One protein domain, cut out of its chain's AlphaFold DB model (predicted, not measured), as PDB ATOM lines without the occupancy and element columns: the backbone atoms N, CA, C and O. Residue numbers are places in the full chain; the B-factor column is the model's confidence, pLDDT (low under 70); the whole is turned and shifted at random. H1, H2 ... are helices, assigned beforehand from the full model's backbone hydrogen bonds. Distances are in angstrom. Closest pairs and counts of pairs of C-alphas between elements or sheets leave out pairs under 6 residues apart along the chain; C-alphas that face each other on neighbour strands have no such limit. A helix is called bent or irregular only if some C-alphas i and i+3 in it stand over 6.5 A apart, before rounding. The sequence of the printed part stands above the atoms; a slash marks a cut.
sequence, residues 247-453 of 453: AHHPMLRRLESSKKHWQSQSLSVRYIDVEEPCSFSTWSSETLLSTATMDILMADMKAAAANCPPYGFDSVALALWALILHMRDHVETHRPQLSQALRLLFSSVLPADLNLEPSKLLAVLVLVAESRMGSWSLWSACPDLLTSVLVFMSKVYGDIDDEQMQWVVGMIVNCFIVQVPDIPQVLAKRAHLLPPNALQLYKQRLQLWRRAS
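Overview. This is residues 247 to 453 of the 453 residues of an uncharacterized protein of Aphanomyces euteiches (UniProt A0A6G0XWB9). Two layers of helices pack together as an up-and-down bundle: H2, H4 and H7 run one way, and H3, H5 and H8 run the other way. H1 crosses the bundle over H3 and H5, H10 packs on H8 beyond the bundle, and the short H6 and H9 lie toward one end. The printed part has 207 residues with ten named helices, H1 to H10 in chain order, and no named strand; its class is all helix. It is compact, with a radius of gyration of the C-alphas of 16.6 A, and spans 46 by 36 by 33 A.

Along the chain. Find C-alpha 250 at (253.590, 280.915, 256.403), where H1 begins; it runs 21.8 A over residues 250 to 264. Next look for H2 at residues 291 to 307, 24.6 A, and H3 at residues 310 to 329, 29.5 A. H4 follows at residues 331 to 347, 21.0 A, with a kink of 45 degrees near residue 338. H3 and H4 are irregular: C-alphas 311 and 314 are 7.4 A apart, and C-alphas 333 and 336 are 8.4 A apart. Then come H5, residues 358 to 370, 18.0 A, and the short H6, residues 378 to 381. H7 covers residues 383 to 399, 24.7 A, and H8 residues 403 to 419, 24.1 A. After H9, residues 423 to 427, H10 runs 24.9 A from residue 436 to C-alpha 452 at (266.587, 312.734, 233.350).

Arrangement. Start at H3, the hub, which touches H1, H2, H4 and H5. It forms hairpins with H2, closest C-alphas Ala 305 and Val 316 at 6.5 A, and with H4, closest C-alphas Met 327 and His 334 at 5.5 A. H5 touches H8, the same way at a shallow tilt of 16 degrees, with the C-alphas of Leu 365 and Ile 412 closest at 5.7 A. H1 touches H5, only just about perpendicular at 72 degrees, with the C-alphas of Lys 259 and Leu 362 closest at 5.6 A. H4 and H7 only just touch, with 3 pairs of C-alphas within 8 A; Ser 339 and Leu 385 are closest at 6.8 A. H7 and H8 form a hairpin, closest C-alphas Tyr 397 and Gln 406 at 5.4 A. H10 touches H8, where the C-alphas of Asn 414 and Ala 438 are closest at 5.6 A. H9 touches H7 with the C-alphas of Thr 387 and Val 426 at 6.6 A, while H6 touches no helix. Every O i to N i+4 pair is within hydrogen-bond range in H1, H2, H5, H7, H9 and H10, against 14 of 16 in H3, 11 of 13 in H4 and 12 of 13 in H8; H6 is too short for one.

Size, cuts and confidence. The C-alphas of Asn 307 and Arg 451 are farthest apart, at 49.6 A. The printed part has no cut, and its long link is residues 265 to 290. Look for pLDDT under 70 at residues 266 to 277, 348 to 357 and 452 to 453.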
ATOM      1  N   ALA A 247     261.139 277.548 259.496       87.88
ATOM      2  CA  ALA A 247     260.605 276.282 258.991       87.88
ATOM      3  C   ALA A 247     259.076 276.155 259.110       87.88
ATOM      4  O   ALA A 247     258.447 275.424 258.343       87.88
ATOM      5  N   HIS A 248     258.467 276.859 260.065       81.88
ATOM      6  CA  HIS A 248     257.030 276.781 260.335       81.88
ATOM      7  C   HIS A 248     256.271 278.054 259.941       81.88
ATOM      8  O   HIS A 248     255.040 278.086 260.023       81.88
ATOM      9  N   HIS A 249     256.972 279.084 259.461       86.69
ATOM     10  CA  HIS A 249     256.353 280.337 259.060       86.69
ATOM     11  C   HIS A 249     255.509 280.182 257.778       86.69
ATOM     12  O   HIS A 249     255.932 279.513 256.828       86.69
ATOM     13  N   PRO A 250     254.361 280.879 257.650       82.12
ATOM     14  CA  PRO A 250     253.590 280.915 256.403       82.12
ATOM     15  C   PRO A 250     254.392 281.381 255.175       82.12
ATOM     16  O   PRO A 250     254.072 280.984 254.052       82.12
ATOM     17  N   MET A 251     255.451 282.175 255.382       84.06
ATOM     18  CA  MET A 251     256.342 282.632 254.306       84.06
ATOM     19  C   MET A 251     257.085 281.494 253.603       84.06
ATOM     20  O   MET A 251     257.389 281.639 252.423       84.06
ATOM     21  N   LEU A 252     257.299 280.344 254.253       84.25
ATOM     22  CA  LEU A 252     257.888 279.177 253.591       84.25
ATOM     23  C   LEU A 252     257.018 278.704 252.420       84.25
ATOM     24  O   LEU A 252     257.500 278.523 251.307       84.25
ATOM     25  N   ARG A 253     255.698 278.607 252.624       79.94
ATOM     26  CA  ARG A 253     254.754 278.221 251.556       79.94
ATOM     27  C   ARG A 253     254.696 279.254 250.437       79.94
ATOM     28  O   ARG A 253     254.454 278.890 249.284       79.94
ATOM     29  N   ARG A 254     254.865 280.535 250.777       84.12
ATOM     30  CA  ARG A 254     254.945 281.613 249.790       84.12
ATOM     31  C   ARG A 254     256.200 281.445 248.942       84.12
ATOM     32  O   ARG A 254     256.064 281.350 247.731       84.12
ATOM     33  N   LEU A 255     257.365 281.296 249.573       86.69
ATOM     34  CA  LEU A 255     258.635 281.037 248.897       86.69
ATOM     35  C   LEU A 255     258.527 279.828 247.956       86.69
ATOM     36  O   LEU A 255     258.837 279.944 246.775       86.69
ATOM     37  N   GLU A 256     257.992 278.698 248.427       83.44
ATOM     38  CA  GLU A 256     257.767 277.502 247.602       83.44
ATOM     39  C   GLU A 256     256.859 277.766 246.386       83.44
ATOM     40  O   GLU A 256     257.089 277.237 245.296       83.44
ATOM     41  N   SER A 257     255.800 278.560 246.568       83.19
ATOM     42  CA  SER A 257     254.835 278.882 245.507       83.19
ATOM     43  C   SER A 257     255.437 279.834 244.476       83.19
ATOM     44  O   SER A 257     255.318 279.594 243.274       83.19
ATOM     45  N   SER A 258     256.149 280.857 244.940       85.06
ATOM     46  CA  SER A 258     256.883 281.796 244.101       85.06
ATOM     47  C   SER A 258     257.986 281.098 243.316       85.06
ATOM     48  O   SER A 258     258.098 281.308 242.115       85.06
ATOM     49  N   LYS A 259     258.744 280.183 243.933       87.50
ATOM     50  CA  LYS A 259     259.748 279.379 243.221       87.50
ATOM     51  C   LYS A 259     259.135 278.623 242.046       87.50
ATOM     52  O   LYS A 259     259.697 278.647 240.959       87.50
ATOM     53  N   LYS A 260     257.968 277.995 242.238       82.31
ATOM     54  CA  LYS A 260     257.245 277.304 241.155       82.31
ATOM     55  C   LYS A 260     256.782 278.266 240.066       82.31
ATOM     56  O   LYS A 260     256.868 277.929 238.889       82.31
ATOM     57  N   HIS A 261     256.310 279.448 240.451       83.44
ATOM     58  CA  HIS A 261     255.921 280.491 239.510       83.44
ATOM     59  C   HIS A 261     257.110 280.942 238.649       83.44
ATOM     60  O   HIS A 261     257.050 280.834 237.425       83.44
ATOM     61  N   TRP A 262     258.221 281.324 239.280       82.25
ATOM     62  CA  TRP A 262     259.464 281.707 238.605       82.25
ATOM     63  C   TRP A 262     260.027 280.581 237.734       82.25
ATOM     64  O   TRP A 262     260.444 280.824 236.605       82.25
ATOM     65  N   GLN A 263     259.965 279.334 238.205       82.88
ATOM     66  CA  GLN A 263     260.360 278.167 237.418       82.88
ATOM     67  C   GLN A 263     259.488 277.991 236.167       82.88
ATOM     68  O   GLN A 263     260.006 277.670 235.107       82.88
ATOM     69  N   SER A 264     258.173 278.222 236.258       77.25
ATOM     70  CA  SER A 264     257.259 278.107 235.109       77.25
ATOM     71  C   SER A 264     257.418 279.227 234.073       77.25
ATOM     72  O   SER A 264     257.019 279.065 232.924       77.25
ATOM     73  N   GLN A 265     258.011 280.355 234.475       71.69
ATOM     74  CA  GLN A 265     258.286 281.504 233.612       71.69
ATOM     75  C   GLN A 265     259.682 281.478 232.978       71.69
ATOM     76  O   GLN A 265     260.003 282.356 232.170       71.69
ATOM     77  N   SER A 266     260.527 280.505 233.340       65.62
ATOM     78  CA  SER A 266     261.924 280.498 232.919       65.62
ATOM     79  C   SER A 266     262.037 280.508 231.393       65.62
ATOM     80  O   SER A 266     261.396 279.701 230.723       65.62
ATOM     81  N   LEU A 267     262.865 281.420 230.867       63.12
ATOM     82  CA  LEU A 267     263.187 281.658 229.446       63.12
ATOM     83  C   LEU A 267     262.202 282.520 228.630       63.12
ATOM     84  O   LEU A 267     262.636 283.164 227.672       63.12
ATOM     85  N   SER A 268     260.919 282.612 228.993       62.12
ATOM     86  CA  SER A 268     259.953 283.476 228.280       62.12
ATOM     87  C   SER A 268     259.944 284.917 228.801       62.12
ATOM     88  O   SER A 268     259.666 285.860 228.057       62.12
ATOM     89  N   VAL A 269     260.312 285.103 230.068       63.59
ATOM     90  CA  VAL A 269     260.304 286.400 230.746       63.59
ATOM     91  C   VAL A 269     261.707 287.012 230.755       63.59
ATOM     92  O   VAL A 269     262.661 286.438 231.282       63.59
ATOM     93  N   ARG A 270     261.838 288.206 230.162       61.31
ATOM     94  CA  ARG A 270     263.081 289.012 230.155       61.31
ATOM     95  C   ARG A 270     263.019 290.234 231.072       61.31
ATOM     96  O   ARG A 270     263.998 290.970 231.171       61.31
ATOM     97  N   TYR A 271     261.871 290.468 231.698       59.84
ATOM     98  CA  TYR A 271     261.592 291.650 232.501       59.84
ATOM     99  C   TYR A 271     260.972 291.247 233.835       59.84
ATOM    100  O   TYR A 271     260.181 290.314 233.891       59.84
ATOM    101  N   ILE A 272     261.325 291.966 234.895       61.38
ATOM    102  CA  ILE A 272     260.796 291.730 236.233       61.38
ATOM    103  C   ILE A 272     259.710 292.774 236.476       61.38
ATOM    104  O   ILE A 272     260.027 293.950 236.662       61.38
ATOM    105  N   ASP A 273     258.449 292.346 236.477       55.94
ATOM    106  CA  ASP A 273     257.370 293.167 237.016       55.94
ATOM    107  C   ASP A 273     257.303 292.915 238.521       55.94
ATOM    108  O   ASP A 273     256.923 291.834 238.971       55.94
ATOM    109  N   VAL A 274     257.821 293.856 239.309       53.25
ATOM    110  CA  VAL A 274     257.855 293.698 240.762       53.25
ATOM    111  C   VAL A 274     256.590 294.329 241.322       53.25
ATOM    112  O   VAL A 274     256.510 295.554 241.438       53.25
ATOM    113  N   GLU A 275     255.624 293.502 241.718       54.94
ATOM    114  CA  GLU A 275     254.507 293.919 242.578       54.94
ATOM    115  C   GLU A 275     255.031 294.497 243.918       54.94
ATOM    116  O   GLU A 275     256.244 294.592 244.145       54.94
ATOM    117  N   GLU A 276     254.155 294.987 244.797       60.38
ATOM    118  CA  GLU A 276     254.550 295.588 246.083       60.38
ATOM    119  C   GLU A 276     255.560 294.722 246.872       60.38
ATOM    120  O   GLU A 276     255.465 293.491 246.851       60.38
ATOM    121  N   PRO A 277     256.548 295.337 247.559       67.44
ATOM    122  CA  PRO A 277     257.603 294.594 248.242       67.44
ATOM    123  C   PRO A 277     257.019 293.633 249.280       67.44
ATOM    124  O   PRO A 277     256.294 294.038 250.189       67.44
ATOM    125  N   CYS A 278     257.392 292.359 249.182       71.94
ATOM    126  CA  CYS A 278     257.045 291.368 250.187       71.94
ATOM    127  C   CYS A 278     258.119 291.313 251.276       71.94
ATOM    128  O   CYS A 278     259.307 291.167 250.991       71.94
ATOM    129  N   SER A 279     257.706 291.387 252.541       75.31
ATOM    130  CA  SER A 279     258.604 291.149 253.670       75.31
ATOM    131  C   SER A 279     258.655 289.657 253.992       75.31
ATOM    132  O   SER A 279     257.745 289.117 254.622       75.31
ATOM    133  N   PHE A 280     259.742 288.988 253.605       79.94
ATOM    134  CA  PHE A 280     260.058 287.621 254.039       79.94
ATOM    135  C   PHE A 280     260.652 287.592 255.458       79.94
ATOM    136  O   PHE A 280     261.631 286.898 255.723       79.94
ATOM    137  N   SER A 281     260.079 288.361 256.384       84.25
ATOM    138  CA  SER A 281     260.448 288.268 257.795       84.25
ATOM    139  C   SER A 281     259.798 287.029 258.407       84.25
ATOM    140  O   SER A 281     258.578 286.864 258.354       84.25
ATOM    141  N   THR A 282     260.618 286.132 258.942       83.56
ATOM    142  CA  THR A 282     260.180 284.923 259.659       83.56
ATOM    143  C   THR A 282     260.523 284.971 261.140       83.56
ATOM    144  O   THR A 282     260.002 284.166 261.905       83.56
ATOM    145  N   TRP A 283     261.393 285.901 261.533       91.62
ATOM    146  CA  TRP A 283     261.872 286.084 262.892       91.62
ATOM    147  C   TRP A 283     262.301 287.540 263.096       91.62
ATOM    148  O   TRP A 283     262.851 288.167 262.189       91.62
ATOM    149  N   SER A 284     262.069 288.064 264.296       82.62
ATOM    150  CA  SER A 284     262.489 289.401 264.709       82.62
ATOM    151  C   SER A 284     262.843 289.398 266.190       82.62
ATOM    152  O   SER A 284     262.102 288.832 266.991       82.62
ATOM    153  N   SER A 285     263.920 290.086 266.561       81.94
ATOM    154  CA  SER A 285     264.203 290.415 267.958       81.94
ATOM    155  C   SER A 285     263.878 291.879 268.219       81.94
ATOM    156  O   SER A 285     264.275 292.746 267.444       81.94
ATOM    157  N   GLU A 286     263.187 292.150 269.325       76.56
ATOM    158  CA  GLU A 286     262.972 293.512 269.834       76.56
ATOM    159  C   GLU A 286     264.273 294.141 270.358       76.56
ATOM    160  O   GLU A 286     264.387 295.360 270.469       76.56
ATOM    161  N   THR A 287     265.269 293.308 270.673       84.44
ATOM    162  CA  THR A 287     266.568 293.725 271.201       84.44
ATOM    163  C   THR A 287     267.655 293.620 270.142       84.44
ATOM    164  O   THR A 287     267.762 292.615 269.440       84.44
ATOM    165  N   LEU A 288     268.523 294.630 270.082       88.88
ATOM    166  CA  LEU A 288     269.737 294.572 269.275       88.88
ATOM    167  C   LEU A 288     270.661 293.464 269.799       88.88
ATOM    168  O   LEU A 288     271.035 293.461 270.975       88.88
ATOM    169  N   LEU A 289     271.045 292.533 268.927       93.12
ATOM    170  CA  LEU A 289     271.984 291.473 269.276       93.12
ATOM    171  C   LEU A 289     273.417 292.012 269.371       93.12
ATOM    172  O   LEU A 289     273.823 292.904 268.631       93.12
ATOM    173  N   SER A 290     274.226 291.441 270.266       95.00
ATOM    174  CA  SER A 290     275.651 291.787 270.325       95.00
ATOM    175  C   SER A 290     276.398 291.279 269.083       95.00
ATOM    176  O   SER A 290     276.021 290.265 268.490       95.00
ATOM    177  N   THR A 291     277.498 291.936 268.707       94.94
ATOM    178  CA  THR A 291     278.356 291.496 267.590       94.94
ATOM    179  C   THR A 291     278.888 290.078 267.796       94.94
ATOM    180  O   THR A 291     278.810 289.267 266.881       94.94
ATOM    181  N   ALA A 292     279.317 289.738 269.015       95.19
ATOM    182  CA  ALA A 292     279.776 288.392 269.363       95.19
ATOM    183  C   ALA A 292     278.670 287.332 269.212       95.19
ATOM    184  O   ALA A 292     278.918 286.239 268.705       95.19
ATOM    185  N   THR A 293     277.436 287.653 269.618       94.19
ATOM    186  CA  THR A 293     276.279 286.771 269.398       94.19
ATOM    187  C   THR A 293     276.038 286.564 267.905       94.19
ATOM    188  O   THR A 293     275.815 285.434 267.479       94.19
ATOM    189  N   MET A 294     276.122 287.631 267.107       95.06
ATOM    190  CA  MET A 294     275.931 287.558 265.660       95.06
ATOM    191  C   MET A 294     277.019 286.721 264.975       95.06
ATOM    192  O   MET A 294     276.698 285.896 264.125       95.06
ATOM    193  N   ASP A 295     278.284 286.863 265.375       94.44
ATOM    194  CA  ASP A 295     279.394 286.068 264.831       94.44
ATOM    195  C   ASP A 295     279.200 284.567 265.098       94.44
ATOM    196  O   ASP A 295     279.409 283.736 264.213       94.44
ATOM    197  N   ILE A 296     278.731 284.216 266.301       93.69
ATOM    198  CA  ILE A 296     278.380 282.838 266.665       93.69
ATOM    199  C   ILE A 296     277.231 282.320 265.793       93.69
ATOM    200  O   ILE A 296     277.342 281.235 265.224       93.69
ATOM    201  N   LEU A 297     276.145 283.091 265.663       94.12
ATOM    202  CA  LEU A 297     275.000 282.710 264.830       94.12
ATOM    203  C   LEU A 297     275.411 282.506 263.371       94.12
ATOM    204  O   LEU A 297     274.965 281.554 262.740       94.12
ATOM    205  N   MET A 298     276.283 283.363 262.841       93.75
ATOM    206  CA  MET A 298     276.779 283.256 261.471       93.75
ATOM    207  C   MET A 298     277.674 282.032 261.259       93.75
ATOM    208  O   MET A 298     277.591 281.399 260.204       93.75
ATOM    209  N   ALA A 299     278.505 281.672 262.241       91.50
ATOM    210  CA  ALA A 299     279.317 280.459 262.187       91.50
ATOM    211  C   ALA A 299     278.441 279.196 262.178       91.50
ATOM    212  O   ALA A 299     278.620 278.331 261.316       91.50
ATOM    213  N   ASP A 300     277.455 279.129 263.075       91.19
ATOM    214  CA  ASP A 300     276.523 278.005 263.151       91.19
ATOM    215  C   ASP A 300     275.633 277.940 261.887       91.19
ATOM    216  O   ASP A 300     275.448 276.872 261.307       91.19
ATOM    217  N   MET A 301     275.157 279.083 261.374       92.94
ATOM    218  CA  MET A 301     274.372 279.158 260.131       92.94
ATOM    219  C   MET A 301     275.175 278.713 258.903       92.94
ATOM    220  O   MET A 301     274.635 278.092 257.988       92.94
ATOM    221  N   LYS A 302     276.480 278.996 258.867       90.56
ATOM    222  CA  LYS A 302     277.362 278.513 257.799       90.56
ATOM    223  C   LYS A 302     277.464 276.986 257.809       90.56
ATOM    224  O   LYS A 302     277.414 276.381 256.739       90.56
ATOM    225  N   ALA A 303     277.589 276.373 258.986       87.75
ATOM    226  CA  ALA A 303     277.602 274.917 259.124       87.75
ATOM    227  C   ALA A 303     276.257 274.299 258.704       87.75
ATOM    228  O   ALA A 303     276.240 273.350 257.916       87.75
ATOM    229  N   ALA A 304     275.147 274.898 259.140       88.94
ATOM    230  CA  ALA A 304     273.793 274.504 258.765       88.94
ATOM    231  C   ALA A 304     273.584 274.551 257.241       88.94
ATOM    232  O   ALA A 304     273.138 273.575 256.640       88.94
ATOM    233  N   ALA A 305     273.962 275.654 256.590       87.19
ATOM    234  CA  ALA A 305     273.825 275.821 255.145       87.19
ATOM    235  C   ALA A 305     274.680 274.825 254.344       87.19
ATOM    236  O   ALA A 305     274.213 274.304 253.333       87.19
ATOM    237  N   ALA A 306     275.898 274.525 254.806       83.00
ATOM    238  CA  ALA A 306     276.796 273.580 254.140       83.00
ATOM    239  C   ALA A 306     276.294 272.126 254.192       83.00
ATOM    240  O   ALA A 306     276.516 271.372 253.251       83.00
ATOM    241  N   ASN A 307     275.600 271.737 255.267       81.50
ATOM    242  CA  ASN A 307     275.144 270.359 255.489       81.50
ATOM    243  C   ASN A 307     273.639 270.157 255.226       81.50
ATOM    244  O   ASN A 307     273.088 269.079 255.489       81.50
ATOM    245  N   CYS A 308     272.963 271.186 254.709       84.00
ATOM    246  CA  CYS A 308     271.523 271.178 254.498       84.00
ATOM    247  C   CYS A 308     271.110 270.236 253.357       84.00
ATOM    248  O   CYS A 308     271.625 270.366 252.242       84.00
ATOM    249  N   PRO A 309     270.128 269.340 253.578       78.25
ATOM    250  CA  PRO A 309     269.559 268.554 252.494       78.25
ATOM    251  C   PRO A 309     268.770 269.448 251.520       78.25
ATOM    252  O   PRO A 309     268.199 270.460 251.947       78.25
ATOM    253  N   PRO A 310     268.642 269.060 250.236       79.12
ATOM    254  CA  PRO A 310     267.929 269.851 249.228       79.12
ATOM    255  C   PRO A 310     266.496 270.238 249.625       79.12
ATOM    256  O   PRO A 310     266.060 271.361 249.378       79.12
ATOM    257  N   TYR A 311     265.758 269.339 250.288       76.56
ATOM    258  CA  TYR A 311     264.370 269.585 250.703       76.56
ATOM    259  C   TYR A 311     264.239 270.547 251.898       76.56
ATOM    260  O   TYR A 311     263.159 271.086 252.125       76.56
ATOM    261  N   GLY A 312     265.304 270.738 252.683       82.62
ATOM    262  CA  GLY A 312     265.315 271.606 253.867       82.62
ATOM    263  C   GLY A 312     265.814 273.024 253.580       82.62
ATOM    264  O   GLY A 312     265.722 273.895 254.446       82.62
ATOM    265  N   PHE A 313     266.337 273.256 252.372       87.69
ATOM    266  CA  PHE A 313     267.079 274.467 252.042       87.69
ATOM    267  C   PHE A 313     266.248 275.745 252.168       87.69
ATOM    268  O   PHE A 313     266.749 276.741 252.674       87.69
ATOM    269  N   ASP A 314     264.977 275.724 251.768       89.12
ATOM    270  CA  ASP A 314     264.126 276.919 251.790       89.12
ATOM    271  C   ASP A 314     263.959 277.487 253.209       89.12
ATOM    272  O   ASP A 314     263.980 278.703 253.404       89.12
ATOM    273  N   SER A 315     263.884 276.617 254.217       91.56
ATOM    274  CA  SER A 315     263.840 277.021 255.624       91.56
ATOM    275  C   SER A 315     265.163 277.636 256.086       91.56
ATOM    276  O   SER A 315     265.153 278.665 256.759       91.56
ATOM    277  N   VAL A 316     266.303 277.045 255.701       92.56
ATOM    278  CA  VAL A 316     267.640 277.589 256.011       92.56
ATOM    279  C   VAL A 316     267.844 278.944 255.327       92.56
ATOM    280  O   VAL A 316     268.330 279.887 255.949       92.56
ATOM    281  N   ALA A 317     267.428 279.073 254.067       92.44
ATOM    282  CA  ALA A 317     267.500 280.320 253.317       92.44
ATOM    283  C   ALA A 317     266.663 281.421 253.982       92.44
ATOM    284  O   ALA A 317     267.147 282.541 254.122       92.44
ATOM    285  N   LEU A 318     265.451 281.106 254.452       93.75
ATOM    286  CA  LEU A 318     264.613 282.052 255.196       93.75
ATOM    287  C   LEU A 318     265.199 282.429 256.560       93.75
ATOM    288  O   LEU A 318     265.105 283.586 256.957       93.75
ATOM    289  N   ALA A 319     265.822 281.488 257.270       94.31
ATOM    290  CA  ALA A 319     266.500 281.771 258.532       94.31
ATOM    291  C   ALA A 319     267.697 282.718 258.332       94.31
ATOM    292  O   ALA A 319     267.838 283.715 259.043       94.31
ATOM    293  N   LEU A 320     268.525 282.459 257.316       94.56
ATOM    294  CA  LEU A 320     269.609 283.358 256.921       94.56
ATOM    295  C   LEU A 320     269.070 284.718 256.453       94.56
ATOM    296  O   LEU A 320     269.646 285.756 256.776       94.56
ATOM    297  N   TRP A 321     267.949 284.731 255.730       94.69
ATOM    298  CA  TRP A 321     267.295 285.962 255.301       94.69
ATOM    299  C   TRP A 321     266.821 286.804 256.487       94.69
ATOM    300  O   TRP A 321     267.072 288.005 256.510       94.69
ATOM    301  N   ALA A 322     266.227 286.191 257.514       93.62
ATOM    302  CA  ALA A 322     265.831 286.890 258.737       93.62
ATOM    303  C   ALA A 322     267.030 287.540 259.450       93.62
ATOM    304  O   ALA A 322     266.954 288.699 259.861       93.62
ATOM    305  N   LEU A 323     268.169 286.841 259.518       93.94
ATOM    306  CA  LEU A 323     269.418 287.403 260.041       93.94
ATOM    307  C   LEU A 323     269.903 288.599 259.206       93.94
ATOM    308  O   LEU A 323     270.290 289.625 259.763       93.94
ATOM    309  N   ILE A 324     269.850 288.499 257.873       93.50
ATOM    310  CA  ILE A 324     270.208 289.599 256.961       93.50
ATOM    311  C   ILE A 324     269.307 290.815 257.186       93.50
ATOM    312  O   ILE A 324     269.817 291.931 257.238       93.50
ATOM    313  N   LEU A 325     267.995 290.617 257.342       92.25
ATOM    314  CA  LEU A 325     267.049 291.700 257.622       92.25
ATOM    315  C   LEU A 325     267.373 292.388 258.955       92.25
ATOM    316  O   LEU A 325     267.475 293.610 258.990       92.25
ATOM    317  N   HIS A 326     267.642 291.616 260.012       92.50
ATOM    318  CA  HIS A 326     268.042 292.172 261.307       92.50
ATOM    319  C   HIS A 326     269.345 292.984 261.212       92.50
ATOM    320  O   HIS A 326     269.428 294.109 261.698       92.50
ATOM    321  N   MET A 327     270.367 292.456 260.532       92.19
ATOM    322  CA  MET A 327     271.634 293.169 260.339       92.19
ATOM    323  C   MET A 327     271.494 294.407 259.448       92.19
ATOM    324  O   MET A 327     272.190 295.395 259.668       92.19
ATOM    325  N   ARG A 328     270.605 294.370 258.449       90.31
ATOM    326  CA  ARG A 328     270.279 295.518 257.589       90.31
ATOM    327  C   ARG A 328     269.658 296.646 258.406       90.31
ATOM    328  O   ARG A 328     270.062 297.792 258.242       90.31
ATOM    329  N   ASP A 329     268.716 296.319 259.285       89.62
ATOM    330  CA  ASP A 329     268.022 297.306 260.123       89.62
ATOM    331  C   ASP A 329     268.962 297.941 261.165       89.62
ATOM    332  O   ASP A 329     268.703 299.037 261.662       89.62
ATOM    333  N   HIS A 330     270.112 297.308 261.417       89.94
ATOM    334  CA  HIS A 330     271.157 297.763 262.337       89.94
ATOM    335  C   HIS A 330     272.543 297.842 261.673       89.94
ATOM    336  O   HIS A 330     273.565 297.469 262.264       89.94
ATOM    337  N   VAL A 331     272.591 298.338 260.429       88.75
ATOM    338  CA  VAL A 331     273.795 298.299 259.578       88.75
ATOM    339  C   VAL A 331     275.026 298.940 260.223       88.75
ATOM    340  O   VAL A 331     276.129 298.434 260.042       88.75
ATOM    341  N   GLU A 332     274.866 300.002 261.017       88.00
ATOM    342  CA  GLU A 332     275.994 300.681 261.671       88.00
ATOM    343  C   GLU A 332     276.739 299.774 262.658       88.00
ATOM    344  O   GLU A 332     277.957 299.869 262.787       88.00
ATOM    345  N   THR A 333     276.025 298.850 263.310       90.62
ATOM    346  CA  THR A 333     276.601 297.917 264.290       90.62
ATOM    347  C   THR A 333     277.085 296.625 263.632       90.62
ATOM    348  O   THR A 333     278.129 296.091 264.003       90.62
ATOM    349  N   HIS A 334     276.348 296.122 262.639       91.81
ATOM    350  CA  HIS A 334     276.565 294.786 262.071       91.81
ATOM    351  C   HIS A 334     277.121 294.778 260.647       91.81
ATOM    352  O   HIS A 334     277.053 293.756 259.964       91.81
ATOM    353  N   ARG A 335     277.689 295.888 260.162       89.19
ATOM    354  CA  ARG A 335     278.223 295.981 258.792       89.19
ATOM    355  C   ARG A 335     279.148 294.812 258.398       89.19
ATOM    356  O   ARG A 335     278.951 294.270 257.306       89.19
ATOM    357  N   PRO A 336     280.128 294.384 259.224       89.62
ATOM    358  CA  PRO A 336     280.983 293.247 258.876       89.62
ATOM    359  C   PRO A 336     280.196 291.939 258.739       89.62
ATOM    360  O   PRO A 336     280.377 291.215 257.758       89.62
ATOM    361  N   GLN A 337     279.294 291.658 259.679       92.75
ATOM    362  CA  GLN A 337     278.474 290.446 259.695       92.75
ATOM    363  C   GLN A 337     277.472 290.432 258.539       92.75
ATOM    364  O   GLN A 337     277.315 289.402 257.890       92.75
ATOM    365  N   LEU A 338     276.886 291.580 258.191       90.94
ATOM    366  CA  LEU A 338     276.006 291.715 257.033       90.94
ATOM    367  C   LEU A 338     276.737 291.344 255.741       90.94
ATOM    368  O   LEU A 338     276.215 290.595 254.917       90.94
ATOM    369  N   SER A 339     277.982 291.807 255.577       87.06
ATOM    370  CA  SER A 339     278.801 291.401 254.433       87.06
ATOM    371  C   SER A 339     279.068 289.894 254.423       87.06
ATOM    372  O   SER A 339     279.091 289.304 253.342       87.06
ATOM    373  N   GLN A 340     279.302 289.270 255.581       88.94
ATOM    374  CA  GLN A 340     279.505 287.821 255.673       88.94
ATOM    375  C   GLN A 340     278.223 287.052 255.346       88.94
ATOM    376  O   GLN A 340     278.276 286.082 254.596       88.94
ATOM    377  N   ALA A 341     277.076 287.514 255.839       91.25
ATOM    378  CA  ALA A 341     275.778 286.894 255.619       91.25
ATOM    379  C   ALA A 341     275.337 286.959 254.159       91.25
ATOM    380  O   ALA A 341     274.872 285.964 253.613       91.25
ATOM    381  N   LEU A 342     275.565 288.090 253.490       89.31
ATOM    382  CA  LEU A 342     275.290 288.222 252.061       89.31
ATOM    383  C   LEU A 342     276.203 287.333 251.217       89.31
ATOM    384  O   LEU A 342     275.735 286.679 250.288       89.31
ATOM    385  N   ARG A 343     277.492 287.237 251.566       85.88
ATOM    386  CA  ARG A 343     278.397 286.267 250.927       85.88
ATOM    387  C   ARG A 343     277.927 284.839 251.162       85.88
ATOM    388  O   ARG A 343     277.928 284.053 250.221       85.88
ATOM    389  N   LEU A 344     277.515 284.503 252.385       87.12
ATOM    390  CA  LEU A 344     276.986 283.183 252.703       87.12
ATOM    391  C   LEU A 344     275.738 282.882 251.872       87.12
ATOM    392  O   LEU A 344     275.702 281.830 251.258       87.12
ATOM    393  N   LEU A 345     274.779 283.809 251.778       88.62
ATOM    394  CA  LEU A 345     273.553 283.631 250.995       88.62
ATOM    395  C   LEU A 345     273.857 283.316 249.531       88.62
ATOM    396  O   LEU A 345     273.270 282.405 248.970       88.62
ATOM    397  N   PHE A 346     274.775 284.054 248.907       82.94
ATOM    398  CA  PHE A 346     275.089 283.829 247.498       82.94
ATOM    399  C   PHE A 346     275.994 282.607 247.271       82.94
ATOM    400  O   PHE A 346     275.844 281.929 246.262       82.94
ATOM    401  N   SER A 347     276.893 282.282 248.204       76.00
ATOM    402  CA  SER A 347     277.800 281.127 248.083       76.00
ATOM    403  C   SER A 347     277.177 279.785 248.484       76.00
ATOM    404  O   SER A 347     277.523 278.766 247.897       76.00
ATOM    405  N   SER A 348     276.231 279.751 249.431       69.19
ATOM    406  CA  SER A 348     275.573 278.513 249.893       69.19
ATOM    407  C   SER A 348     274.634 277.887 248.855       69.19
ATOM    408  O   SER A 348     274.172 276.759 249.011       69.19
ATOM    409  N   VAL A 349     274.360 278.632 247.789       61.44
ATOM    410  CA  VAL A 349     273.426 278.308 246.709       61.44
ATOM    411  C   VAL A 349     274.170 277.966 245.414       61.44
ATOM    412  O   VAL A 349     273.606 277.376 244.495       61.44
ATOM    413  N   LEU A 350     275.447 278.338 245.358       57.47
ATOM    414  CA  LEU A 350     276.325 278.268 244.200       57.47
ATOM    415  C   LEU A 350     277.623 277.574 244.643       57.47
ATOM    416  O   LEU A 350     278.638 278.259 244.811       57.47
ATOM    417  N   PRO A 351     277.597 276.256 244.947       49.41
ATOM    418  CA  PRO A 351     278.803 275.550 245.360       49.41
ATOM    419  C   PRO A 351     279.902 275.730 244.309       49.41
ATOM    420  O   PRO A 351     279.633 275.773 243.109       49.41
ATOM    421  N   ALA A 352     281.146 275.838 244.779       43.38
ATOM    422  CA  ALA A 352     282.328 276.058 243.943       43.38
ATOM    423  C   ALA A 352     282.557 274.950 242.893       43.38
ATOM    424  O   ALA A 352     283.285 275.178 241.931       43.38
ATOM    425  N   ASP A 353     281.894 273.802 243.056       44.19
ATOM    426  CA  ASP A 353     282.037 272.599 242.239       44.19
ATOM    427  C   ASP A 353     280.813 272.344 241.337       44.19
ATOM    428  O   ASP A 353     280.335 271.221 241.296       44.19
ATOM    429  N   LEU A 354     280.250 273.369 240.679       47.97
ATOM    430  CA  LEU A 354     279.296 273.315 239.537       47.97
ATOM    431  C   LEU A 354     278.060 272.371 239.588       47.97
ATOM    432  O   LEU A 354     277.235 272.409 238.678       47.97
ATOM    433  N   ASN A 355     277.833 271.616 240.663       50.75
ATOM    434  CA  ASN A 355     276.622 270.847 240.942       50.75
ATOM    435  C   ASN A 355     275.572 271.795 241.519       50.75
ATOM    436  O   ASN A 355     275.219 271.763 242.701       50.75
ATOM    437  N   LEU A 356     275.145 272.720 240.671       57.50
ATOM    438  CA  LEU A 356     274.140 273.711 240.995       57.50
ATOM    439  C   LEU A 356     272.797 273.026 241.175       57.50
ATOM    440  O   LEU A 356     272.338 272.303 240.298       57.50
ATOM    441  N   GLU A 357     272.152 273.276 242.310       67.44
ATOM    442  CA  GLU A 357     270.789 272.821 242.554       67.44
ATOM    443  C   GLU A 357     269.804 273.933 242.150       67.44
ATOM    444  O   GLU A 357     269.702 274.949 242.851       67.44
ATOM    445  N   PRO A 358     269.016 273.748 241.071       72.69
ATOM    446  CA  PRO A 358     268.045 274.730 240.583       72.69
ATOM    447  C   PRO A 358     267.104 275.293 241.639       72.69
ATOM    448  O   PRO A 358     266.757 276.476 241.644       72.69
ATOM    449  N   SER A 359     266.699 274.430 242.565       75.06
ATOM    450  CA  SER A 359     265.794 274.763 243.654       75.06
ATOM    451  C   SER A 359     266.383 275.814 244.599       75.06
ATOM    452  O   SER A 359     265.638 276.686 245.050       75.06
ATOM    453  N   LYS A 360     267.689 275.764 244.883       83.31
ATOM    454  CA  LYS A 360     268.361 276.706 245.784       83.31
ATOM    455  C   LYS A 360     268.478 278.081 245.124       83.31
ATOM    456  O   LYS A 360     268.155 279.094 245.744       83.31
ATOM    457  N   LEU A 361     268.866 278.118 243.846       84.75
ATOM    458  CA  LEU A 361     269.007 279.356 243.069       84.75
ATOM    459  C   LEU A 361     267.685 280.112 242.927       84.75
ATOM    460  O   LEU A 361     267.631 281.328 243.123       84.75
ATOM    461  N   LEU A 362     266.599 279.385 242.665       87.44
ATOM    462  CA  LEU A 362     265.258 279.963 242.605       87.44
ATOM    463  C   LEU A 362     264.823 280.567 243.948       87.44
ATOM    464  O   LEU A 362     264.155 281.598 243.949       87.44
ATOM    465  N   ALA A 363     265.202 279.970 245.083       89.81
ATOM    466  CA  ALA A 363     264.883 280.535 246.395       89.81
ATOM    467  C   ALA A 363     265.534 281.915 246.585       89.81
ATOM    468  O   ALA A 363     264.864 282.859 246.999       89.81
ATOM    469  N   VAL A 364     266.810 282.059 246.211       89.88
ATOM    470  CA  VAL A 364     267.507 283.356 246.267       89.88
ATOM    471  C   VAL A 364     266.868 284.369 245.334       89.88
ATOM    472  O   VAL A 364     266.649 285.505 245.748       89.88
ATOM    473  N   LEU A 365     266.547 283.979 244.096       89.50
ATOM    474  CA  LEU A 365     265.884 284.877 243.152       89.50
ATOM    475  C   LEU A 365     264.583 285.429 243.732       89.50
ATOM    476  O   LEU A 365     264.378 286.638 243.686       89.50
ATOM    477  N   VAL A 366     263.742 284.575 244.323       90.56
ATOM    478  CA  VAL A 366     262.496 285.009 244.970       90.56
ATOM    479  C   VAL A 366     262.782 286.011 246.085       90.56
ATOM    480  O   VAL A 366     262.192 287.089 246.091       90.56
ATOM    481  N   LEU A 367     263.715 285.702 246.991       91.44
ATOM    482  CA  LEU A 367     264.062 286.596 248.100       91.44
ATOM    483  C   LEU A 367     264.571 287.955 247.597       91.44
ATOM    484  O   LEU A 367     264.129 288.991 248.094       91.44
ATOM    485  N   VAL A 368     265.444 287.965 246.586       90.38
ATOM    486  CA  VAL A 368     266.008 289.188 245.994       90.38
ATOM    487  C   VAL A 368     264.939 290.005 245.266       90.38
ATOM    488  O   VAL A 368     264.839 291.215 245.483       90.38
ATOM    489  N   ALA A 369     264.161 289.362 244.395       88.44
ATOM    490  CA  ALA A 369     263.197 290.025 243.527       88.44
ATOM    491  C   ALA A 369     261.993 290.550 244.316       88.44
ATOM    492  O   ALA A 369     261.694 291.742 244.249       88.44
ATOM    493  N   GLU A 370     261.339 289.693 245.104       87.62
ATOM    494  CA  GLU A 370     260.114 290.057 245.823       87.62
ATOM    495  C   GLU A 370     260.378 290.970 247.024       87.62
ATOM    496  O   GLU A 370     259.554 291.837 247.314       87.62
ATOM    497  N   SER A 371     261.533 290.853 247.693       87.50
ATOM    498  CA  SER A 371     261.895 291.781 248.782       87.50
ATOM    499  C   SER A 371     262.477 293.106 248.280       87.50
ATOM    500  O   SER A 371     262.933 293.920 249.090       87.50
ATOM    501  N   ARG A 372     262.523 293.304 246.953       87.00
ATOM    502  CA  ARG A 372     263.145 294.459 246.287       87.00
ATOM    503  C   ARG A 372     264.529 294.758 246.843       87.00
ATOM    504  O   ARG A 372     264.837 295.887 247.219       87.00
ATOM    505  N   MET A 373     265.368 293.730 246.936       89.88
ATOM    506  CA  MET A 373     266.653 293.858 247.613       89.88
ATOM    507  C   MET A 373     267.499 294.988 247.019       89.88
ATOM    508  O   MET A 373     268.175 295.690 247.760       89.88
ATOM    509  N   GLY A 374     267.423 295.231 245.706       86.50
ATOM    510  CA  GLY A 374     268.159 296.310 245.051       86.50
ATOM    511  C   GLY A 374     267.713 297.723 245.453       86.50
ATOM    512  O   GLY A 374     268.499 298.649 245.314       86.50
ATOM    513  N   SER A 375     266.512 297.914 246.010       87.19
ATOM    514  CA  SER A 375     266.066 299.230 246.494       87.19
ATOM    515  C   SER A 375     266.479 299.519 247.940       87.19
ATOM    516  O   SER A 375     266.070 300.531 248.507       87.19
ATOM    517  N   TRP A 376     267.230 298.623 248.584       89.00
ATOM    518  CA  TRP A 376     267.673 298.828 249.959       89.00
ATOM    519  C   TRP A 376     268.712 299.955 250.035       89.00
ATOM    520  O   TRP A 376     269.669 299.990 249.263       89.00
ATOM    521  N   SER A 377     268.576 300.838 251.025       85.00
ATOM    522  CA  SER A 377     269.521 301.942 251.283       85.00
ATOM    523  C   SER A 377     270.942 301.468 251.621       85.00
ATOM    524  O   SER A 377     271.906 302.223 251.482       85.00
ATOM    525  N   LEU A 378     271.087 300.194 252.002       85.06
ATOM    526  CA  LEU A 378     272.354 299.494 252.215       85.06
ATOM    527  C   LEU A 378     273.370 299.736 251.092       85.06
ATOM    528  O   LEU A 378     274.560 299.873 251.369       85.06
ATOM    529  N   TRP A 379     272.936 299.757 249.831       86.19
ATOM    530  CA  TRP A 379     273.864 299.775 248.699       86.19
ATOM    531  C   TRP A 379     274.641 301.079 248.581       86.19
ATOM    532  O   TRP A 379     275.826 301.043 248.254       86.19
ATOM    533  N   SER A 380     274.015 302.202 248.928       80.38
ATOM    534  CA  SER A 380     274.692 303.498 248.982       80.38
ATOM    535  C   SER A 380     275.664 303.565 250.169       80.38
ATOM    536  O   SER A 380     276.737 304.150 250.054       80.38
ATOM    537  N   ALA A 381     275.355 302.899 251.291       75.44
ATOM    538  CA  ALA A 381     276.247 302.812 252.453       75.44
ATOM    539  C   ALA A 381     277.406 301.806 252.268       75.44
ATOM    540  O   ALA A 381     278.461 301.936 252.894       75.44
ATOM    541  N   CYS A 382     277.229 300.789 251.417       76.94
ATOM    542  CA  CYS A 382     278.206 299.727 251.158       76.94
ATOM    543  C   CYS A 382     278.406 299.436 249.651       76.94
ATOM    544  O   CYS A 382     278.115 298.321 249.204       76.94
ATOM    545  N   PRO A 383     278.971 300.369 248.860       79.31
ATOM    546  CA  PRO A 383     279.116 300.189 247.408       79.31
ATOM    547  C   PRO A 383     280.024 299.012 247.011       79.31
ATOM    548  O   PRO A 383     279.782 298.327 246.013       79.31
ATOM    549  N   ASP A 384     281.047 298.721 247.819       80.50
ATOM    550  CA  ASP A 384     281.972 297.602 247.589       80.50
ATOM    551  C   ASP A 384     281.278 296.239 247.681       80.50
ATOM    552  O   ASP A 384     281.663 295.278 247.007       80.50
ATOM    553  N   LEU A 385     280.225 296.149 248.495       78.50
ATOM    554  CA  LEU A 385     279.454 294.928 248.683       78.50
ATOM    555  C   LEU A 385     278.591 294.642 247.457       78.50
ATOM    556  O   LEU A 385     278.646 293.533 246.931       78.50
ATOM    557  N   LEU A 386     277.879 295.655 246.955       84.69
ATOM    558  CA  LEU A 386     277.145 295.564 245.691       84.69
ATOM    559  C   LEU A 386     278.078 295.154 244.549       84.69
ATOM    560  O   LEU A 386     277.787 294.238 243.786       84.69
ATOM    561  N   THR A 387     279.241 295.798 244.482       83.50
ATOM    562  CA  THR A 387     280.279 295.484 243.500       83.50
ATOM    563  C   THR A 387     280.712 294.018 243.584       83.50
ATOM    564  O   THR A 387     280.814 293.342 242.562       83.50
ATOM    565  N   SER A 388     280.947 293.517 244.797       82.25
ATOM    566  CA  SER A 388     281.354 292.129 245.037       82.25
ATOM    567  C   SER A 388     280.274 291.129 244.621       82.25
ATOM    568  O   SER A 388     280.595 290.133 243.979       82.25
ATOM    569  N   VAL A 389     279.003 291.408 244.935       84.12
ATOM    570  CA  VAL A 389     277.858 290.572 244.536       84.12
ATOM    571  C   VAL A 389     277.743 290.508 243.016       84.12
ATOM    572  O   VAL A 389     277.629 289.420 242.462       84.12
ATOM    573  N   LEU A 390     277.836 291.649 242.330       84.12
ATOM    574  CA  LEU A 390     277.736 291.700 240.870       84.12
ATOM    575  C   LEU A 390     278.885 290.949 240.194       84.12
ATOM    576  O   LEU A 390     278.635 290.164 239.290       84.12
ATOM    577  N   VAL A 391     280.129 291.124 240.660       83.06
ATOM    578  CA  VAL A 391     281.282 290.367 240.136       83.06
ATOM    579  C   VAL A 391     281.111 288.868 240.362       83.06
ATOM    580  O   VAL A 391     281.386 288.082 239.459       83.06
ATOM    581  N   PHE A 392     280.654 288.471 241.550       84.12
ATOM    582  CA  PHE A 392     280.408 287.071 241.869       84.12
ATOM    583  C   PHE A 392     279.339 286.468 240.948       84.12
ATOM    584  O   PHE A 392     279.594 285.449 240.317       84.12
ATOM    585  N   MET A 393     278.194 287.138 240.789       85.19
ATOM    586  CA  MET A 393     277.112 286.687 239.907       85.19
ATOM    587  C   MET A 393     277.525 286.642 238.439       85.19
ATOM    588  O   MET A 393     277.167 285.710 237.729       85.19
ATOM    589  N   SER A 394     278.307 287.618 237.982       82.88
ATOM    590  CA  SER A 394     278.881 287.636 236.638       82.88
ATOM    591  C   SER A 394     279.805 286.452 236.378       82.88
ATOM    592  O   SER A 394     279.727 285.844 235.315       82.88
ATOM    593  N   LYS A 395     280.667 286.116 237.347       82.19
ATOM    594  CA  LYS A 395     281.538 284.944 237.252       82.19
ATOM    595  C   LYS A 395     280.703 283.666 237.180       82.19
ATOM    596  O   LYS A 395     280.856 282.894 236.247       82.19
ATOM    597  N   VAL A 396     279.767 283.513 238.114       81.31
ATOM    598  CA  VAL A 396     278.858 282.366 238.176       81.31
ATOM    599  C   VAL A 396     278.087 282.208 236.866       81.31
ATOM    600  O   VAL A 396     278.028 281.113 236.337       81.31
ATOM    601  N   TYR A 397     277.556 283.290 236.293       84.94
ATOM    602  CA  TYR A 397     276.860 283.246 235.006       84.94
ATOM    603  C   TYR A 397     277.727 282.669 233.875       84.94
ATOM    604  O   TYR A 397     277.214 281.924 233.049       84.94
ATOM    605  N   GLY A 398     279.017 283.018 233.832       81.62
ATOM    606  CA  GLY A 398     279.950 282.526 232.815       81.62
ATOM    607  C   GLY A 398     280.378 281.069 233.003       81.62
ATOM    608  O   GLY A 398     280.751 280.435 232.023       81.62
ATOM    609  N   ASP A 399     280.303 280.555 234.232       80.81
ATOM    610  CA  ASP A 399     280.709 279.190 234.579       80.81
ATOM    611  C   ASP A 399     279.540 278.175 234.459       80.81
ATOM    612  O   ASP A 399     279.759 276.973 234.561       80.81
ATOM    613  N   ILE A 400     278.295 278.633 234.260       80.56
ATOM    614  CA  ILE A 400     277.095 277.780 234.161       80.56
ATOM    615  C   ILE A 400     276.852 277.328 232.719       80.56
ATOM    616  O   ILE A 400     276.723 278.178 231.845       80.56
ATOM    617  N   ASP A 401     276.618 276.032 232.498       79.19
ATOM    618  CA  ASP A 401     276.182 275.498 231.192       79.19
ATOM    619  C   ASP A 401     274.647 275.433 231.023       79.19
ATOM    620  O   ASP A 401     274.130 275.486 229.910       79.19
ATOM    621  N   ASP A 402     273.895 275.329 232.124       81.56
ATOM    622  CA  ASP A 402     272.430 275.236 232.110       81.56
ATOM    623  C   ASP A 402     271.759 276.603 231.843       81.56
ATOM    624  O   ASP A 402     271.886 277.554 232.624       81.56
ATOM    625  N   GLU A 403     270.993 276.701 230.750       83.06
ATOM    626  CA  GLU A 403     270.323 277.941 230.328       83.06
ATOM    627  C   GLU A 403     269.314 278.475 231.359       83.06
ATOM    628  O   GLU A 403     269.152 279.691 231.509       83.06
ATOM    629  N   GLN A 404     268.628 277.592 232.093       81.56
ATOM    630  CA  GLN A 404     267.682 277.989 233.132       81.56
ATOM    631  C   GLN A 404     268.427 278.608 234.317       81.56
ATOM    632  O   GLN A 404     268.004 279.638 234.842       81.56
ATOM    633  N   MET A 405     269.553 278.023 234.721       82.19
ATOM    634  CA  MET A 405     270.392 278.539 235.803       82.19
ATOM    635  C   MET A 405     271.051 279.863 235.421       82.19
ATOM    636  O   MET A 405     271.014 280.816 236.206       82.19
ATOM    637  N   GLN A 406     271.563 279.972 234.192       85.38
ATOM    638  CA  GLN A 406     272.047 281.237 233.640       85.38
ATOM    639  C   GLN A 406     270.946 282.301 233.667       85.38
ATOM    640  O   GLN A 406     271.188 283.443 234.065       85.38
ATOM    641  N   TRP A 407     269.718 281.941 233.282       86.50
ATOM    642  CA  TRP A 407     268.578 282.851 233.334       86.50
ATOM    643  C   TRP A 407     268.273 283.314 234.764       86.50
ATOM    644  O   TRP A 407     268.114 284.517 234.973       86.50
ATOM    645  N   VAL A 408     268.260 282.411 235.754       87.06
ATOM    646  CA  VAL A 408     268.025 282.765 237.167       87.06
ATOM    647  C   VAL A 408     269.074 283.763 237.665       87.06
ATOM    648  O   VAL A 408     268.721 284.806 238.220       87.06
ATOM    649  N   VAL A 409     270.358 283.493 237.418       87.69
ATOM    650  CA  VAL A 409     271.458 284.394 237.802       87.69
ATOM    651  C   VAL A 409     271.344 285.738 237.076       87.69
ATOM    652  O   VAL A 409     271.472 286.798 237.693       87.69
ATOM    653  N   GLY A 410     271.018 285.717 235.783       88.19
ATOM    654  CA  GLY A 410     270.756 286.921 234.998       88.19
ATOM    655  C   GLY A 410     269.603 287.760 235.557       88.19
ATOM    656  O   GLY A 410     269.711 288.985 235.611       88.19
ATOM    657  N   MET A 411     268.524 287.127 236.029       87.81
ATOM    658  CA  MET A 411     267.403 287.819 236.669       87.81
ATOM    659  C   MET A 411     267.801 288.452 238.006       87.81
ATOM    660  O   MET A 411     267.445 289.604 238.248       87.81
ATOM    661  N   ILE A 412     268.605 287.773 238.833       89.12
ATOM    662  CA  ILE A 412     269.148 288.359 240.072       89.12
ATOM    663  C   ILE A 412     269.932 289.643 239.757       89.12
ATOM    664  O   ILE A 412     269.712 290.677 240.389       89.12
ATOM    665  N   VAL A 413     270.808 289.614 238.747       89.75
ATOM    666  CA  VAL A 413     271.571 290.801 238.318       89.75
ATOM    667  C   VAL A 413     270.643 291.902 237.787       89.75
ATOM    668  O   VAL A 413     270.829 293.077 238.112       89.75
ATOM    669  N   ASN A 414     269.609 291.541 237.022       88.50
ATOM    670  CA  ASN A 414     268.619 292.496 236.524       88.50
ATOM    671  C   ASN A 414     267.861 293.204 237.655       88.50
ATOM    672  O   ASN A 414     267.637 294.410 237.540       88.50
ATOM    673  N   CYS A 415     267.528 292.512 238.756       88.50
ATOM    674  CA  CYS A 415     266.930 293.143 239.941       88.50
ATOM    675  C   CYS A 415     267.787 294.322 240.421       88.50
ATOM    676  O   CYS A 415     267.272 295.423 240.615       88.50
ATOM    677  N   PHE A 416     269.102 294.121 240.553       88.62
ATOM    678  CA  PHE A 416     270.019 295.173 240.997       88.62
ATOM    679  C   PHE A 416     270.120 296.326 239.997       88.62
ATOM    680  O   PHE A 416     270.064 297.485 240.401       88.62
ATOM    681  N   ILE A 417     270.207 296.037 238.695       87.81
ATOM    682  CA  ILE A 417     270.276 297.074 237.649       87.81
ATOM    683  C   ILE A 417     269.027 297.956 237.633       87.81
ATOM    684  O   ILE A 417     269.114 299.155 237.368       87.81
ATOM    685  N   VAL A 418     267.859 297.368 237.887       85.25
ATOM    686  CA  VAL A 418     266.582 298.085 237.849       85.25
ATOM    687  C   VAL A 418     266.340 298.895 239.119       85.25
ATOM    688  O   VAL A 418     265.788 299.992 239.027       85.25
ATOM    689  N   GLN A 419     266.696 298.345 240.280       85.56
ATOM    690  CA  GLN A 419     266.236 298.847 241.577       85.56
ATOM    691  C   GLN A 419     267.264 299.715 242.314       85.56
ATOM    692  O   GLN A 419     266.854 300.516 243.149       85.56
ATOM    693  N   VAL A 420     268.567 299.578 242.030       86.88
ATOM    694  CA  VAL A 420     269.615 300.352 242.716       86.88
ATOM    695  C   VAL A 420     269.767 301.733 242.053       86.88
ATOM    696  O   VAL A 420     270.141 301.792 240.880       86.88
ATOM    697  N   PRO A 421     269.560 302.854 242.774       79.31
ATOM    698  CA  PRO A 421     269.661 304.199 242.196       79.31
ATOM    699  C   PRO A 421     271.067 304.556 241.683       79.31
ATOM    700  O   PRO A 421     271.219 305.041 240.564       79.31
ATOM    701  N   ASP A 422     272.107 304.243 242.461       80.12
ATOM    702  CA  ASP A 422     273.502 304.614 242.163       80.12
ATOM    703  C   ASP A 422     274.242 303.577 241.294       80.12
ATOM    704  O   ASP A 422     275.464 303.636 241.113       80.12
ATOM    705  N   ILE A 423     273.511 302.620 240.712       82.62
ATOM    706  CA  ILE A 423     274.093 301.539 239.912       82.62
ATOM    707  C   ILE A 423     274.992 302.012 238.752       82.62
ATOM    708  O   ILE A 423     275.992 301.333 238.490       82.62
ATOM    709  N   PRO A 424     274.750 303.159 238.072       80.88
ATOM    710  CA  PRO A 424     275.629 303.609 236.991       80.88
ATOM    711  C   PRO A 424     277.048 303.896 237.464       80.88
ATOM    712  O   PRO A 424     278.003 303.606 236.748       80.88
ATOM    713  N   GLN A 425     277.194 304.440 238.673       81.88
ATOM    714  CA  GLN A 425     278.498 304.776 239.240       81.88
ATOM    715  C   GLN A 425     279.278 303.502 239.574       81.88
ATOM    716  O   GLN A 425     280.462 303.388 239.255       81.88
ATOM    717  N   VAL A 426     278.581 302.504 240.124       80.12
ATOM    718  CA  VAL A 426     279.144 301.196 240.481       80.12
ATOM    719  C   VAL A 426     279.561 300.400 239.237       80.12
ATOM    720  O   VAL A 426     280.631 299.787 239.208       80.12
ATOM    721  N   LEU A 427     278.756 300.441 238.169       81.88
ATOM    722  CA  LEU A 427     278.986 299.671 236.941       81.88
ATOM    723  C   LEU A 427     279.800 300.400 235.864       81.88
ATOM    724  O   LEU A 427     280.199 299.760 234.889       81.88
ATOM    725  N   ALA A 428     280.125 301.685 236.034       80.50
ATOM    726  CA  ALA A 428     280.833 302.501 235.040       80.50
ATOM    727  C   ALA A 428     282.102 301.834 234.469       80.50
ATOM    728  O   ALA A 428     282.348 301.903 233.266       80.50
ATOM    729  N   LYS A 429     282.888 301.152 235.313       79.12
ATOM    730  CA  LYS A 429     284.133 300.461 234.914       79.12
ATOM    731  C   LYS A 429     283.988 298.944 234.756       79.12
ATOM    732  O   LYS A 429     284.934 298.282 234.344       79.12
ATOM    733  N   ARG A 430     282.828 298.381 235.102       81.19
ATOM    734  CA  ARG A 430     282.610 296.927 235.231       81.19
ATOM    735  C   ARG A 430     281.462 296.399 234.375       81.19
ATOM    736  O   ARG A 430     281.184 295.210 234.413       81.19
ATOM    737  N   ALA A 431     280.835 297.248 233.560       81.50
ATOM    738  CA  ALA A 431     279.736 296.856 232.679       81.50
ATOM    739  C   ALA A 431     280.093 295.687 231.739       81.50
ATOM    740  O   ALA A 431     279.221 294.900 231.395       81.50
ATOM    741  N   HIS A 432     281.367 295.539 231.362       82.00
ATOM    742  CA  HIS A 432     281.850 294.425 230.539       82.00
ATOM    743  C   HIS A 432     281.744 293.050 231.221       82.00
ATOM    744  O   HIS A 432     281.812 292.042 230.531       82.00
ATOM    745  N   LEU A 433     281.580 293.003 232.549       80.44
ATOM    746  CA  LEU A 433     281.393 291.763 233.304       80.44
ATOM    747  C   LEU A 433     279.927 291.317 233.335       80.44
ATOM    748  O   LEU A 433     279.642 290.199 233.746       80.44
ATOM    749  N   LEU A 434     278.973 292.174 232.964       84.12
ATOM    750  CA  LEU A 434     277.554 291.844 233.079       84.12
ATOM    751  C   LEU A 434     277.153 290.741 232.084       84.12
ATOM    752  O   LEU A 434     277.590 290.785 230.932       84.12
ATOM    753  N   PRO A 435     276.240 289.834 232.478       84.25
ATOM    754  CA  PRO A 435     275.575 288.930 231.544       84.25
ATOM    755  C   PRO A 435     275.000 289.686 230.330       84.25
ATOM    756  O   PRO A 435     274.522 290.810 230.506       84.25
ATOM    757  N   PRO A 436     274.959 289.106 229.115       84.19
ATOM    758  CA  PRO A 436     274.536 289.816 227.901       84.19
ATOM    759  C   PRO A 436     273.174 290.517 228.024       84.19
ATOM    760  O   PRO A 436     273.034 291.691 227.670       84.19
ATOM    761  N   ASN A 437     272.187 289.829 228.606       79.62
ATOM    762  CA  ASN A 437     270.846 290.374 228.834       79.62
ATOM    763  C   ASN A 437     270.859 291.536 229.846       79.62
ATOM    764  O   ASN A 437     270.209 292.560 229.633       79.62
ATOM    765  N   ALA A 438     271.650 291.409 230.913       84.44
ATOM    766  CA  ALA A 438     271.827 292.444 231.925       84.44
ATOM    767  C   ALA A 438     272.572 293.668 231.370       84.44
ATOM    768  O   ALA A 438     272.201 294.809 231.642       84.44
ATOM    769  N   LEU A 439     273.577 293.451 230.519       86.56
ATOM    770  CA  LEU A 439     274.296 294.514 229.825       86.56
ATOM    771  C   LEU A 439     273.375 295.306 228.892       86.56
ATOM    772  O   LEU A 439     273.457 296.536 228.839       86.56
ATOM    773  N   GLN A 440     272.499 294.622 228.152       85.56
ATOM    774  CA  GLN A 440     271.518 295.281 227.292       85.56
ATOM    775  C   GLN A 440     270.561 296.154 228.114       85.56
ATOM    776  O   GLN A 440     270.372 297.327 227.782       85.56
ATOM    777  N   LEU A 441     270.026 295.616 229.213       85.38
ATOM    778  CA  LEU A 441     269.148 296.348 230.125       85.38
ATOM    779  C   LEU A 441     269.852 297.560 230.751       85.38
ATOM    780  O   LEU A 441     269.299 298.662 230.768       85.38
ATOM    781  N   TYR A 442     271.098 297.390 231.199       86.50
ATOM    782  CA  TYR A 442     271.919 298.476 231.733       86.50
ATOM    783  C   TYR A 442     272.114 299.597 230.707       86.50
ATOM    784  O   TYR A 442     271.909 300.766 231.027       86.50
ATOM    785  N   LYS A 443     272.445 299.266 229.449       86.75
ATOM    786  CA  LYS A 443     272.597 300.261 228.370       86.75
ATOM    787  C   LYS A 443     271.300 301.029 228.102       86.75
ATOM    788  O   LYS A 443     271.352 302.246 227.930       86.75
ATOM    789  N   GLN A 444     270.154 300.346 228.086       85.81
ATOM    790  CA  GLN A 444     268.840 300.981 227.917       85.81
ATOM    791  C   GLN A 444     268.533 301.945 229.071       85.81
ATOM    792  O   GLN A 444     268.161 303.095 228.842       85.81
ATOM    793  N   ARG A 445     268.756 301.513 230.317       83.38
ATOM    794  CA  ARG A 445     268.555 302.343 231.514       83.38
ATOM    795  C   ARG A 445     269.506 303.537 231.564       83.38
ATOM    796  O   ARG A 445     269.077 304.639 231.884       83.38
ATOM    797  N   LEU A 446     270.760 303.358 231.152       85.31
ATOM    798  CA  LEU A 446     271.750 304.435 231.073       85.31
ATOM    799  C   LEU A 446     271.315 305.569 230.141       85.31
ATOM    800  O   LEU A 446     271.548 306.736 230.448       85.31
ATOM    801  N   GLN A 447     270.656 305.247 229.027       83.94
ATOM    802  CA  GLN A 447     270.084 306.260 228.139       83.94
ATOM    803  C   GLN A 447     268.943 307.034 228.806       83.94
ATOM    804  O   GLN A 447     268.830 308.236 228.590       83.94
ATOM    805  N   LEU A 448     268.119 306.369 229.621       82.81
ATOM    806  CA  LEU A 448     267.034 307.011 230.365       82.81
ATOM    807  C   LEU A 448     267.572 307.922 231.476       82.81
ATOM    808  O   LEU A 448     267.145 309.068 231.567       82.81
ATOM    809  N   TRP A 449     268.558 307.469 232.257       82.19
ATOM    810  CA  TRP A 449     269.176 308.292 233.306       82.19
ATOM    811  C   TRP A 449     269.835 309.550 232.745       82.19
ATOM    812  O   TRP A 449     269.624 310.635 233.274       82.19
ATOM    813  N   ARG A 450     270.548 309.436 231.616       81.12
ATOM    814  CA  ARG A 450     271.157 310.589 230.931       81.12
ATOM    815  C   ARG A 450     270.152 311.608 230.391       81.12
ATOM    816  O   ARG A 450     270.556 312.717 230.090       81.12
ATOM    817  N   ARG A 451     268.887 311.222 230.193       75.62
ATOM    818  CA  ARG A 451     267.814 312.135 229.759       75.62
ATOM    819  C   ARG A 451     267.102 312.811 230.931       75.62
ATOM    820  O   ARG A 451     266.420 313.802 230.714       75.62
ATOM    821  N   ALA A 452     267.199 312.228 232.124       69.50
ATOM    822  CA  ALA A 452     266.587 312.734 233.350       69.50
ATOM    823  C   ALA A 452     267.544 313.595 234.197       69.50
ATOM    824  O   ALA A 452     267.094 314.234 235.144       69.50
ATOM    825  N   SER A 453     268.841 313.570 233.866       58.78
ATOM    826  CA  SER A 453     269.900 314.438 234.410       58.78
ATOM    827  C   SER A 453     270.095 315.625 233.481       58.78
ATOM    828  O   SER A 453     270.405 316.720 233.992       58.78
TER     829      SER A 453